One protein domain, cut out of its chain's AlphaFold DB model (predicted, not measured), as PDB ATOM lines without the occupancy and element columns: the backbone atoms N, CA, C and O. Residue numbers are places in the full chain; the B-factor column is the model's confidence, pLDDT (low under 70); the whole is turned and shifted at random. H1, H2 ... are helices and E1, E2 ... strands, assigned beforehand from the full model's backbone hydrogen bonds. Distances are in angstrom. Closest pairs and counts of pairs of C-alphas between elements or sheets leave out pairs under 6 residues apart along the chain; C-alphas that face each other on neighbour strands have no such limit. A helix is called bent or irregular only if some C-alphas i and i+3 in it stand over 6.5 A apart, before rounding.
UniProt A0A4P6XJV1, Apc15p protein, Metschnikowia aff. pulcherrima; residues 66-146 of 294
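What this domain is: This is residues 66 to 146 of the 294 residues of the protein "Apc15p protein" of Metschnikowia aff. pulcherrima (UniProt A0A4P6XJV1). Three helices follow one another along an extended chain: H2 and H3 run nearly in line, end after end, and H1 meets the first residues of H2 at a wide corner and points away from them. The link between H1 and H2 folds back from the far end of H1 to that corner, the link between H2 and H3 swings aside as a loop, and the last residues, 138 to 146, stick out free. The printed part has 81 residues with one named strand and three named helices, in the order E1, H1, H2, H3; the class is mostly helix. The whole is extended, with a radius of gyration of the C-alphas of 22.0 A and spans of 73 by 30 by 13 A.

How they stand to each other: E1, residues 72 to 75, pairs with no named strand. It meets H1, residues 77 to 92, only through their tight link of one residue. H1 touches H2, residues 102 to 121, with residues 78 to 81 alone, and H2 touches H1 with residues 102 to 104 alone. Their closest C-alphas are those of Ala 78 and Leu 103, 6.1 A apart. They run opposite ways at a steep tilt of 48 degrees. H2 has a kink of 51 degrees near residue 115 and is irregular: C-alphas 116 and 119 are 7.6 A apart. Residues 119 to 120 of H2 touch residues 131 to 133 of H3, which is residues 131 to 145. The closest C-alphas of H2 and H3 are those of Asp 120 and Arg 132, 5.5 A apart. The two run the same way at a shallow tilt of 11 degrees, the line of H2 being a rough one. H1 and H3 are apart, and E1 is apart from H2 and from H3. In H1 and H3 every O i to N i+4 pair is within hydrogen-bond range; in H2 14 of 16 are.

Where its parts are: E1 begins at C-alpha 72, at (57.539, -14.655, 99.165). H1 measures 22.2 A from first to last C-alpha. H2, the longest helix with 20 residues, measures 24.8 A and begins at C-alpha 102, at (44.027, -6.427, 105.460). H3 measures 21.4 A and ends at C-alpha 145, at (38.289, 14.768, 58.087).

The domain as a whole: The outline is a rod, and the C-alphas farthest apart, those of Phe 91 and Asp 146, are 73.1 A apart. Residues 138 to 146, of which 138 to 145 belong to H3, stand free; the body without them spans 60 by 29 by 12 A. The printed part has no cut. The links from H1 to H2 and from H2 to H3 are short, with 9 residues each. The mean pLDDT of the printed part is 81.0; residues 93 to 100 and 143 to 146 are under 70.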
ATOM      1  N   SER A  66      49.491 -24.815 100.794       77.38
ATOM      2  CA  SER A  66      48.694 -23.733 100.195       77.38
ATOM      3  C   SER A  66      48.854 -22.370 100.875       77.38
ATOM      4  O   SER A  66      48.426 -21.350 100.342       77.38
ATOM      5  N   SER A  67      49.408 -22.344 102.084       76.25
ATOM      6  CA  SER A  67      49.688 -21.117 102.817       76.25
ATOM      7  C   SER A  67      51.015 -20.470 102.429       76.25
ATOM      8  O   SER A  67      51.260 -19.339 102.835       76.25
ATOM      9  N   TYR A  68      51.847 -21.136 101.630       79.88
ATOM     10  CA  TYR A  68      53.074 -20.580 101.070       79.88
ATOM     11  C   TYR A  68      52.769 -19.997  99.687       79.88
ATOM     12  O   TYR A  68      51.984 -20.552  98.921       79.88
ATOM     13  N   SER A  69      53.354 -18.844  99.375       80.12
ATOM     14  CA  SER A  69      53.198 -18.185  98.074       80.12
ATOM     15  C   SER A  69      54.532 -18.194  97.343       80.12
ATOM     16  O   SER A  69      55.565 -17.996  97.969       80.12
ATOM     17  N   ALA A  70      54.516 -18.364  96.021       82.06
ATOM     18  CA  ALA A  70      55.725 -18.268  95.203       82.06
ATOM     19  C   ALA A  70      56.360 -16.864  95.229       82.06
ATOM     20  O   ALA A  70      57.546 -16.718  94.959       82.06
ATOM     21  N   GLU A  71      55.583 -15.832  95.572       76.06
ATOM     22  CA  GLU A  71      56.049 -14.442  95.602       76.06
ATOM     23  C   GLU A  71      56.924 -14.129  96.830       76.06
ATOM     24  O   GLU A  71      57.643 -13.134  96.826       76.06
ATOM     25  N   HIS A  72      56.856 -14.937  97.899       77.56
ATOM     26  CA  HIS A  72      57.539 -14.655  99.165       77.56
ATOM     27  C   HIS A  72      58.105 -15.937  99.783       77.56
ATOM     28  O   HIS A  72      57.405 -16.939  99.908       77.56
ATOM     29  N   CYS A  73      59.357 -15.902 100.242       78.00
ATOM     30  CA  CYS A  73      59.940 -17.030 100.965       78.00
ATOM     31  C   CYS A  73      59.255 -17.188 102.334       78.00
ATOM     32  O   CYS A  73      59.397 -16.334 103.210       78.00
ATOM     33  N   GLY A  74      58.503 -18.277 102.512       79.75
ATOM     34  CA  GLY A  74      57.852 -18.629 103.774       79.75
ATOM     35  C   GLY A  74      56.327 -18.497 103.767       79.75
ATOM     36  O   GLY A  74      55.666 -18.508 102.728       79.75
ATOM     37  N   LEU A  75      55.759 -18.454 104.972       74.94
ATOM     38  CA  LEU A  75      54.316 -18.427 105.178       74.94
ATOM     39  C   LEU A  75      53.722 -17.107 104.666       74.94
ATOM     40  O   LEU A  75      54.165 -16.031 105.061       74.94
ATOM     41  N   SER A  76      52.682 -17.183 103.834       77.69
ATOM     42  CA  SER A  76      51.996 -16.012 103.285       77.69
ATOM     43  C   SER A  76      51.498 -15.088 104.394       77.69
ATOM     44  O   SER A  76      50.821 -15.518 105.336       77.69
ATOM     45  N   VAL A  77      51.773 -13.790 104.241       75.44
ATOM     46  CA  VAL A  77      51.362 -12.745 105.190       75.44
ATOM     47  C   VAL A  77      49.849 -12.783 105.419       75.44
ATOM     48  O   VAL A  77      49.403 -12.760 106.564       75.44
ATOM     49  N   ALA A  78      49.047 -12.980 104.367       70.31
ATOM     50  CA  ALA A  78      47.593 -13.109 104.496       70.31
ATOM     51  C   ALA A  78      47.171 -14.294 105.383       70.31
ATOM     52  O   ALA A  78      46.236 -14.174 106.175       70.31
ATOM     53  N   HIS A  79      47.877 -15.422 105.289       74.12
ATOM     54  CA  HIS A  79      47.596 -16.596 106.110       74.12
ATOM     55  C   HIS A  79      48.003 -16.369 107.575       74.12
ATOM     56  O   HIS A  79      47.277 -16.763 108.491       74.12
ATOM     57  N   THR A  80      49.121 -15.675 107.820       77.38
ATOM     58  CA  THR A  80      49.521 -15.286 109.187       77.38
ATOM     59  C   THR A  80      48.518 -14.335 109.833       77.38
ATOM     60  O   THR A  80      48.142 -14.529 110.988       77.38
ATOM     61  N   GLU A  81      48.033 -13.337 109.091       76.56
ATOM     62  CA  GLU A  81      47.049 -12.371 109.576       76.56
ATOM     63  C   GLU A  81      45.709 -13.036 109.881       76.56
ATOM     64  O   GLU A  81      45.131 -12.781 110.938       76.56
ATOM     65  N   TYR A  82      45.247 -13.920 108.994       75.50
ATOM     66  CA  TYR A  82      44.022 -14.689 109.186       75.50
ATOM     67  C   TYR A  82      44.094 -15.556 110.448       75.50
ATOM     68  O   TYR A  82      43.221 -15.464 111.310       75.50
ATOM     69  N   ASN A  83      45.172 -16.327 110.622       77.19
ATOM     70  CA  ASN A  83      45.348 -17.154 111.818       77.19
ATOM     71  C   ASN A  83      45.468 -16.312 113.091       77.19
ATOM     72  O   ASN A  83      44.905 -16.668 114.125       77.19
ATOM     73  N   ARG A  84      46.136 -15.155 113.022       76.38
ATOM     74  CA  ARG A  84      46.219 -14.214 114.146       76.38
ATOM     75  C   ARG A  84      44.851 -13.635 114.506       76.38
ATOM     76  O   ARG A  84      44.554 -13.473 115.689       76.38
ATOM     77  N   ALA A  85      44.019 -13.317 113.516       73.25
ATOM     78  CA  ALA A  85      42.648 -12.864 113.737       73.25
ATOM     79  C   ALA A  85      41.789 -13.976 114.359       73.25
ATOM     80  O   ALA A  85      41.088 -13.723 115.338       73.25
ATOM     81  N   LEU A  86      41.917 -15.211 113.866       75.31
ATOM     82  CA  LEU A  86      41.233 -16.392 114.395       75.31
ATOM     83  C   LEU A  86      41.604 -16.663 115.863       75.31
ATOM     84  O   LEU A  86      40.733 -16.907 116.696       75.31
ATOM     85  N   GLN A  87      42.888 -16.549 116.212       77.50
ATOM     86  CA  GLN A  87      43.358 -16.679 117.595       77.50
ATOM     87  C   GLN A  87      42.821 -15.562 118.495       77.50
ATOM     88  O   GLN A  87      42.342 -15.826 119.599       77.50
ATOM     89  N   LYS A  88      42.846 -14.308 118.024       74.06
ATOM     90  CA  LYS A  88      42.257 -13.180 118.759       74.06
ATOM     91  C   LYS A  88      40.761 -13.377 118.991       74.06
ATOM     92  O   LYS A  88      40.280 -13.041 120.069       74.06
ATOM     93  N   MET A  89      40.032 -13.942 118.031       71.06
ATOM     94  CA  MET A  89      38.619 -14.291 118.199       71.06
ATOM     95  C   MET A  89      38.397 -15.365 119.248       71.06
ATOM     96  O   MET A  89      37.568 -15.181 120.136       71.06
ATOM     97  N   ALA A  90      39.157 -16.458 119.173       73.81
ATOM     98  CA  ALA A  90      39.066 -17.540 120.146       73.81
ATOM     99  C   ALA A  90      39.265 -17.023 121.581       73.81
ATOM    100  O   ALA A  90      38.603 -17.495 122.501       73.81
ATOM    101  N   PHE A  91      40.121 -16.012 121.756       74.88
ATOM    102  CA  PHE A  91      40.387 -15.403 123.056       74.88
ATOM    103  C   PHE A  91      39.356 -14.342 123.483       74.88
ATOM    104  O   PHE A  91      39.039 -14.229 124.663       74.88
ATOM    105  N   THR A  92      38.829 -13.547 122.547       76.25
ATOM    106  CA  THR A  92      37.912 -12.427 122.851       76.25
ATOM    107  C   THR A  92      36.430 -12.795 122.779       76.25
ATOM    108  O   THR A  92      35.589 -12.006 123.202       76.25
ATOM    109  N   GLY A  93      36.084 -13.973 122.250       66.25
ATOM    110  CA  GLY A  93      34.705 -14.460 122.141       66.25
ATOM    111  C   GLY A  93      33.832 -13.701 121.133       66.25
ATOM    112  O   GLY A  93      32.635 -13.977 121.029       66.25
ATOM    113  N   LEU A  94      34.408 -12.755 120.387       66.69
ATOM    114  CA  LEU A  94      33.735 -12.052 119.297       66.69
ATOM    115  C   LEU A  94      33.458 -13.035 118.150       66.69
ATOM    116  O   LEU A  94      34.317 -13.843 117.807       66.69
ATOM    117  N   ARG A  95      32.248 -12.983 117.578       60.09
ATOM    118  CA  ARG A  95      31.784 -13.913 116.528       60.09
ATOM    119  C   ARG A  95      31.935 -13.390 115.100       60.09
ATOM    120  O   ARG A  95      31.894 -14.186 114.167       60.09
ATOM    121  N   ASP A  96      32.145 -12.089 114.935       58.91
ATOM    122  CA  ASP A  96      32.262 -11.462 113.618       58.91
ATOM    123  C   ASP A  96      33.714 -11.424 113.142       58.91
ATOM    124  O   ASP A  96      34.458 -10.476 113.406       58.91
ATOM    125  N   LEU A  97      34.153 -12.514 112.507       61.19
ATOM    126  CA  LEU A  97      35.470 -12.571 111.880       61.19
ATOM    127  C   LEU A  97      35.511 -11.463 110.818       61.19
ATOM    128  O   LEU A  97      34.597 -11.413 109.987       61.19
ATOM    129  N   PRO A  98      36.531 -10.586 110.776       63.09
ATOM    130  CA  PRO A  98      36.728  -9.774 109.591       63.09
ATOM    131  C   PRO A  98      37.020 -10.746 108.442       63.09
ATOM    132  O   PRO A  98      38.123 -11.272 108.328       63.09
ATOM    133  N   LEU A  99      36.003 -11.020 107.614       64.12
ATOM    134  CA  LEU A  99      36.062 -11.951 106.476       64.12
ATOM    135  C   LEU A  99      37.154 -11.582 105.459       64.12
ATOM    136  O   LEU A  99      37.470 -12.362 104.567       64.12
ATOM    137  N   VAL A 100      37.717 -10.382 105.577       67.38
ATOM    138  CA  VAL A 100      38.659  -9.801 104.637       67.38
ATOM    139  C   VAL A 100      39.958  -9.519 105.384       67.38
ATOM    140  O   VAL A 100      40.006  -8.641 106.244       67.38
ATOM    141  N   SER A 101      41.020 -10.263 105.054       77.25
ATOM    142  CA  SER A 101      42.376  -9.929 105.516       77.25
ATOM    143  C   SER A 101      42.733  -8.502 105.057       77.25
ATOM    144  O   SER A 101      42.353  -8.114 103.947       77.25
ATOM    145  N   PRO A 102      43.486  -7.727 105.859       73.38
ATOM    146  CA  PRO A 102      44.027  -6.427 105.460       73.38
ATOM    147  C   PRO A 102      44.661  -6.417 104.060       73.38
ATOM    148  O   PRO A 102      44.460  -5.470 103.297       73.38
ATOM    149  N   LEU A 103      45.354  -7.493 103.666       75.06
ATOM    150  CA  LEU A 103      45.905  -7.645 102.316       75.06
ATOM    151  C   LEU A 103      44.810  -7.667 101.239       75.06
ATOM    152  O   LEU A 103      44.922  -6.998 100.211       75.06
ATOM    153  N   VAL A 104      43.736  -8.420 101.475       80.94
ATOM    154  CA  VAL A 104      42.585  -8.489 100.565       80.94
ATOM    155  C   VAL A 104      41.883  -7.134 100.506       80.94
ATOM    156  O   VAL A 104      41.525  -6.681  99.424       80.94
ATOM    157  N   GLN A 105      41.761  -6.431 101.631       81.75
ATOM    158  CA  GLN A 105      41.206  -5.078 101.667       81.75
ATOM    159  C   GLN A 105      42.058  -4.093 100.854       81.75
ATOM    160  O   GLN A 105      41.507  -3.285 100.102       81.75
ATOM    161  N   LYS A 106      43.391  -4.185 100.944       85.00
ATOM    162  CA  LYS A 106      44.316  -3.381 100.131       85.00
ATOM    163  C   LYS A 106      44.120  -3.663  98.643       85.00
ATOM    164  O   LYS A 106      43.926  -2.723  97.877       85.00
ATOM    165  N   ARG A 107      44.080  -4.941  98.245       89.69
ATOM    166  CA  ARG A 107      43.835  -5.350  96.849       89.69
ATOM    167  C   ARG A 107      42.468  -4.877  96.343       89.69
ATOM    168  O   ARG A 107      42.380  -4.340  95.247       89.69
ATOM    169  N   LEU A 108      41.411  -4.990  97.146       89.62
ATOM    170  CA  LEU A 108      40.081  -4.479  96.793       89.62
ATOM    171  C   LEU A 108      40.068  -2.958  96.627       89.62
ATOM    172  O   LEU A 108      39.423  -2.444  95.717       89.62
ATOM    173  N   THR A 109      40.777  -2.236  97.492       88.25
ATOM    174  CA  THR A 109      40.902  -0.776  97.392       88.25
ATOM    175  C   THR A 109      41.649  -0.385  96.121       88.25
ATOM    176  O   THR A 109      41.179   0.476  95.385       88.25
ATOM    177  N   GLN A 110      42.740  -1.085  95.805       91.75
ATOM    178  CA  GLN A 110      43.482  -0.900  94.560       91.75
ATOM    179  C   GLN A 110      42.614  -1.187  93.326       91.75
ATOM    180  O   GLN A 110      42.612  -0.406  92.385       91.75
ATOM    181  N   LEU A 111      41.816  -2.258  93.338       93.44
ATOM    182  CA  LEU A 111      40.891  -2.565  92.241       93.44
ATOM    183  C   LEU A 111      39.803  -1.498  92.075       93.44
ATOM    184  O   LEU A 111      39.441  -1.161  90.951       93.44
ATOM    185  N   ARG A 112      39.286  -0.943  93.177       92.56
ATOM    186  CA  ARG A 112      38.349   0.191  93.118       92.56
ATOM    187  C   ARG A 112      39.015   1.431  92.535       92.56
ATOM    188  O   ARG A 112      38.393   2.090  91.712       92.56
ATOM    189  N   GLN A 113      40.259   1.706  92.923       94.38
ATOM    190  CA  GLN A 113      41.041   2.809  92.373       94.38
ATOM    191  C   GLN A 113      41.238   2.639  90.865       94.38
ATOM    192  O   GLN A 113      40.890   3.541  90.113       94.38
ATOM    193  N   ILE A 114      41.680   1.459  90.419       93.19
ATOM    194  CA  ILE A 114      41.815   1.125  88.994       93.19
ATOM    195  C   ILE A 114      40.480   1.291  88.267       93.19
ATOM    196  O   ILE A 114      40.442   1.843  87.179       93.19
ATOM    197  N   ARG A 115      39.357   0.879  88.862       91.69
ATOM    198  CA  ARG A 115      38.042   1.102  88.248       91.69
ATOM    199  C   ARG A 115      37.715   2.592  88.091       91.69
ATOM    200  O   ARG A 115      37.095   2.956  87.103       91.69
ATOM    201  N   SER A 116      38.085   3.431  89.060       92.31
ATOM    202  CA  SER A 116      37.780   4.867  89.025       92.31
ATOM    203  C   SER A 116      38.736   5.696  88.171       92.31
ATOM    204  O   SER A 116      38.296   6.679  87.594       92.31
ATOM    205  N   THR A 117      40.021   5.338  88.110       94.00
ATOM    206  CA  THR A 117      41.060   6.146  87.445       94.00
ATOM    207  C   THR A 117      41.707   5.428  86.270       94.00
ATOM    208  O   THR A 117      42.559   6.003  85.604       94.00
ATOM    209  N   GLY A 118      41.370   4.161  86.022       92.56
ATOM    210  CA  GLY A 118      42.059   3.317  85.047       92.56
ATOM    211  C   GLY A 118      41.962   3.846  83.625       92.56
ATOM    212  O   GLY A 118      42.919   3.709  82.878       92.56
ATOM    213  N   TYR A 119      40.860   4.514  83.292       93.31
ATOM    214  CA  TYR A 119      40.667   5.146  81.990       93.31
ATOM    215  C   TYR A 119      41.723   6.224  81.685       93.31
ATOM    216  O   TYR A 119      42.241   6.269  80.573       93.31
ATOM    217  N   ASP A 120      42.114   7.009  82.696       93.75
ATOM    218  CA  ASP A 120      43.108   8.086  82.567       93.75
ATOM    219  C   ASP A 120      44.541   7.648  82.929       93.75
ATOM    220  O   ASP A 120      45.483   8.415  82.762       93.75
ATOM    221  N   THR A 121      44.729   6.465  83.528       92.25
ATOM    222  CA  THR A 121      46.029   6.072  84.123       92.25
ATOM    223  C   THR A 121      46.616   4.791  83.555       92.25
ATOM    224  O   THR A 121      47.826   4.589  83.656       92.25
ATOM    225  N   LEU A 122      45.799   3.911  82.975       91.62
ATOM    226  CA  LEU A 122      46.269   2.665  82.386       91.62
ATOM    227  C   LEU A 122      46.389   2.811  80.871       91.62
ATOM    228  O   LEU A 122      45.440   3.185  80.185       91.62
ATOM    229  N   ALA A 123      47.568   2.460  80.371       94.25
ATOM    230  CA  ALA A 123      47.854   2.344  78.952       94.25
ATOM    231  C   ALA A 123      47.860   0.853  78.557       94.25
ATOM    232  O   ALA A 123      48.472   0.044  79.271       94.25
ATOM    233  N   PRO A 124      47.176   0.451  77.468       90.19
ATOM    234  CA  PRO A 124      47.277  -0.904  76.941       90.19
ATOM    235  C   PRO A 124      48.728  -1.263  76.604       90.19
ATOM    236  O   PRO A 124      49.514  -0.426  76.163       90.19
ATOM    237  N   ILE A 125      49.100  -2.531  76.786       92.31
ATOM    238  CA  ILE A 125      50.468  -2.980  76.497       92.31
ATOM    239  C   ILE A 125      50.777  -2.745  75.015       92.31
ATOM    240  O   ILE A 125      50.026  -3.171  74.142       92.31
ATOM    241  N   GLY A 126      51.901  -2.081  74.741       93.31
ATOM    242  CA  GLY A 126      52.335  -1.756  73.381       93.31
ATOM    243  C   GLY A 126      51.731  -0.473  72.808       93.31
ATOM    244  O   GLY A 126      52.164  -0.040  71.744       93.31
ATOM    245  N   ILE A 127      50.800   0.172  73.516       87.31
ATOM    246  CA  ILE A 127      50.223   1.461  73.140       87.31
ATOM    247  C   ILE A 127      50.617   2.454  74.234       87.31
ATOM    248  O   ILE A 127      50.107   2.402  75.345       87.31
ATOM    249  N   ASN A 128      51.559   3.356  73.953       92.81
ATOM    250  CA  ASN A 128      52.065   4.335  74.933       92.81
ATOM    251  C   ASN A 128      51.081   5.502  75.182       92.81
ATOM    252  O   ASN A 128      51.509   6.636  75.386       92.81
ATOM    253  N   LYS A 129      49.775   5.235  75.105       94.75
ATOM    254  CA  LYS A 129      48.673   6.189  75.261       94.75
ATOM    255  C   LYS A 129      47.605   5.566  76.150       94.75
ATOM    256  O   LYS A 129      47.378   4.355  76.093       94.75
ATOM    257  N   THR A 130      46.981   6.376  76.993       95.50
ATOM    258  CA  THR A 130      45.861   5.915  77.819       95.50
ATOM    259  C   THR A 130      44.595   5.801  76.972       95.50
ATOM    260  O   THR A 130      44.524   6.364  75.881       95.50
ATOM    261  N   MET A 131      43.585   5.066  77.452       93.56
ATOM    262  CA  MET A 131      42.299   4.975  76.741       93.56
ATOM    263  C   MET A 131      41.659   6.350  76.537       93.56
ATOM    264  O   MET A 131      41.105   6.609  75.475       93.56
ATOM    265  N   ARG A 132      41.797   7.239  77.527       94.12
ATOM    266  CA  ARG A 132      41.386   8.639  77.418       94.12
ATOM    267  C   ARG A 132      42.046   9.346  76.234       94.12
ATOM    268  O   ARG A 132      41.352   9.971  75.444       94.12
ATOM    269  N   ASP A 133      43.366   9.230  76.110       94.69
ATOM    270  CA  ASP A 133      44.115   9.903  75.042       94.69
ATOM    271  C   ASP A 133      43.728   9.367  73.656       94.69
ATOM    272  O   ASP A 133      43.681  10.127  72.696       94.69
ATOM    273  N   LEU A 134      43.444   8.062  73.555       93.19
ATOM    274  CA  LEU A 134      42.987   7.437  72.311       93.19
ATOM    275  C   LEU A 134      41.607   7.950  71.889       93.19
ATOM    276  O   LEU A 134      41.386   8.193  70.706       93.19
ATOM    277  N   ASP A 135      40.695   8.136  72.843       93.25
ATOM    278  CA  ASP A 135      39.359   8.667  72.561       93.25
ATOM    279  C   ASP A 135      39.404  10.166  72.208       93.25
ATOM    280  O   ASP A 135      38.642  10.615  71.353       93.25
ATOM    281  N   GLU A 136      40.298  10.943  72.833       93.06
ATOM    282  CA  GLU A 136      40.534  12.353  72.480       93.06
ATOM    283  C   GLU A 136      41.168  12.486  71.080       93.06
ATOM    284  O   GLU A 136      40.744  13.331  70.296       93.06
ATOM    285  N   GLU A 137      42.133  11.632  70.728       91.06
ATOM    286  CA  GLU A 137      42.745  11.600  69.390       91.06
ATOM    287  C   GLU A 137      41.736  11.202  68.306       91.06
ATOM    288  O   GLU A 137      41.659  11.865  67.276       91.06
ATOM    289  N   ALA A 138      40.902  10.192  68.565       89.56
ATOM    290  CA  ALA A 138      39.863   9.772  67.627       89.56
ATOM    291  C   ALA A 138      38.841  10.886  67.338       89.56
ATOM    292  O   ALA A 138      38.391  11.023  66.204       89.56
ATOM    293  N   GLN A 139      38.497  11.707  68.338       87.69
ATOM    294  CA  GLN A 139      37.602  12.856  68.144       87.69
ATOM    295  C   GLN A 139      38.241  13.951  67.284       87.69
ATOM    296  O   GLN A 139      37.565  14.541  66.445       87.69
ATOM    297  N   LEU A 140      39.537  14.213  67.463       85.31
ATOM    298  CA  LEU A 140      40.256  15.202  66.656       85.31
ATOM    299  C   LEU A 140      40.397  14.754  65.195       85.31
ATOM    300  O   LEU A 140      40.234  15.571  64.289       85.31
ATOM    301  N   ASP A 141      40.631  13.463  64.959       79.88
ATOM    302  CA  ASP A 141      40.716  12.903  63.608       79.88
ATOM    303  C   ASP A 141      39.380  13.017  62.842       79.88
ATOM    304  O   ASP A 141      39.376  13.233  61.628       79.88
ATOM    305  N   GLU A 142      38.237  12.917  63.529       72.44
ATOM    306  CA  GLU A 142      36.914  13.138  62.926       72.44
ATOM    307  C   GLU A 142      36.695  14.612  62.534       72.44
ATOM    308  O   GLU A 142      36.191  14.894  61.444       72.44
ATOM    309  N   GLU A 143      37.135  15.562  63.365       67.62
ATOM    310  CA  GLU A 143      36.999  17.003  63.094       67.62
ATOM    311  C   GLU A 143      37.884  17.486  61.925       67.62
ATOM    312  O   GLU A 143      37.493  18.390  61.174       67.62
ATOM    313  N   ASP A 144      39.050  16.868  61.712       60.09
ATOM    314  CA  ASP A 144      39.956  17.198  60.604       60.09
ATOM    315  C   ASP A 144      39.540  16.559  59.262       60.09
ATOM    316  O   ASP A 144      39.829  17.110  58.190       60.09
ATOM    317  N   MET A 145      38.810  15.438  59.289       58.25
ATOM    318  CA  MET A 145      38.289  14.768  58.087       58.25
ATOM    319  C   MET A 145      37.096  15.507  57.460       58.25
ATOM    320  O   MET A 145      36.943  15.491  56.238       58.25
ATOM    321  N   ASP A 146      36.319  16.246  58.255       56.50
ATOM    322  CA  ASP A 146      35.232  17.100  57.754       56.50
ATOM    323  C   ASP A 146      35.744  18.378  57.055       56.50
ATOM    324  O   ASP A 146      35.031  18.985  56.249       56.50
TER     325      ASP A 146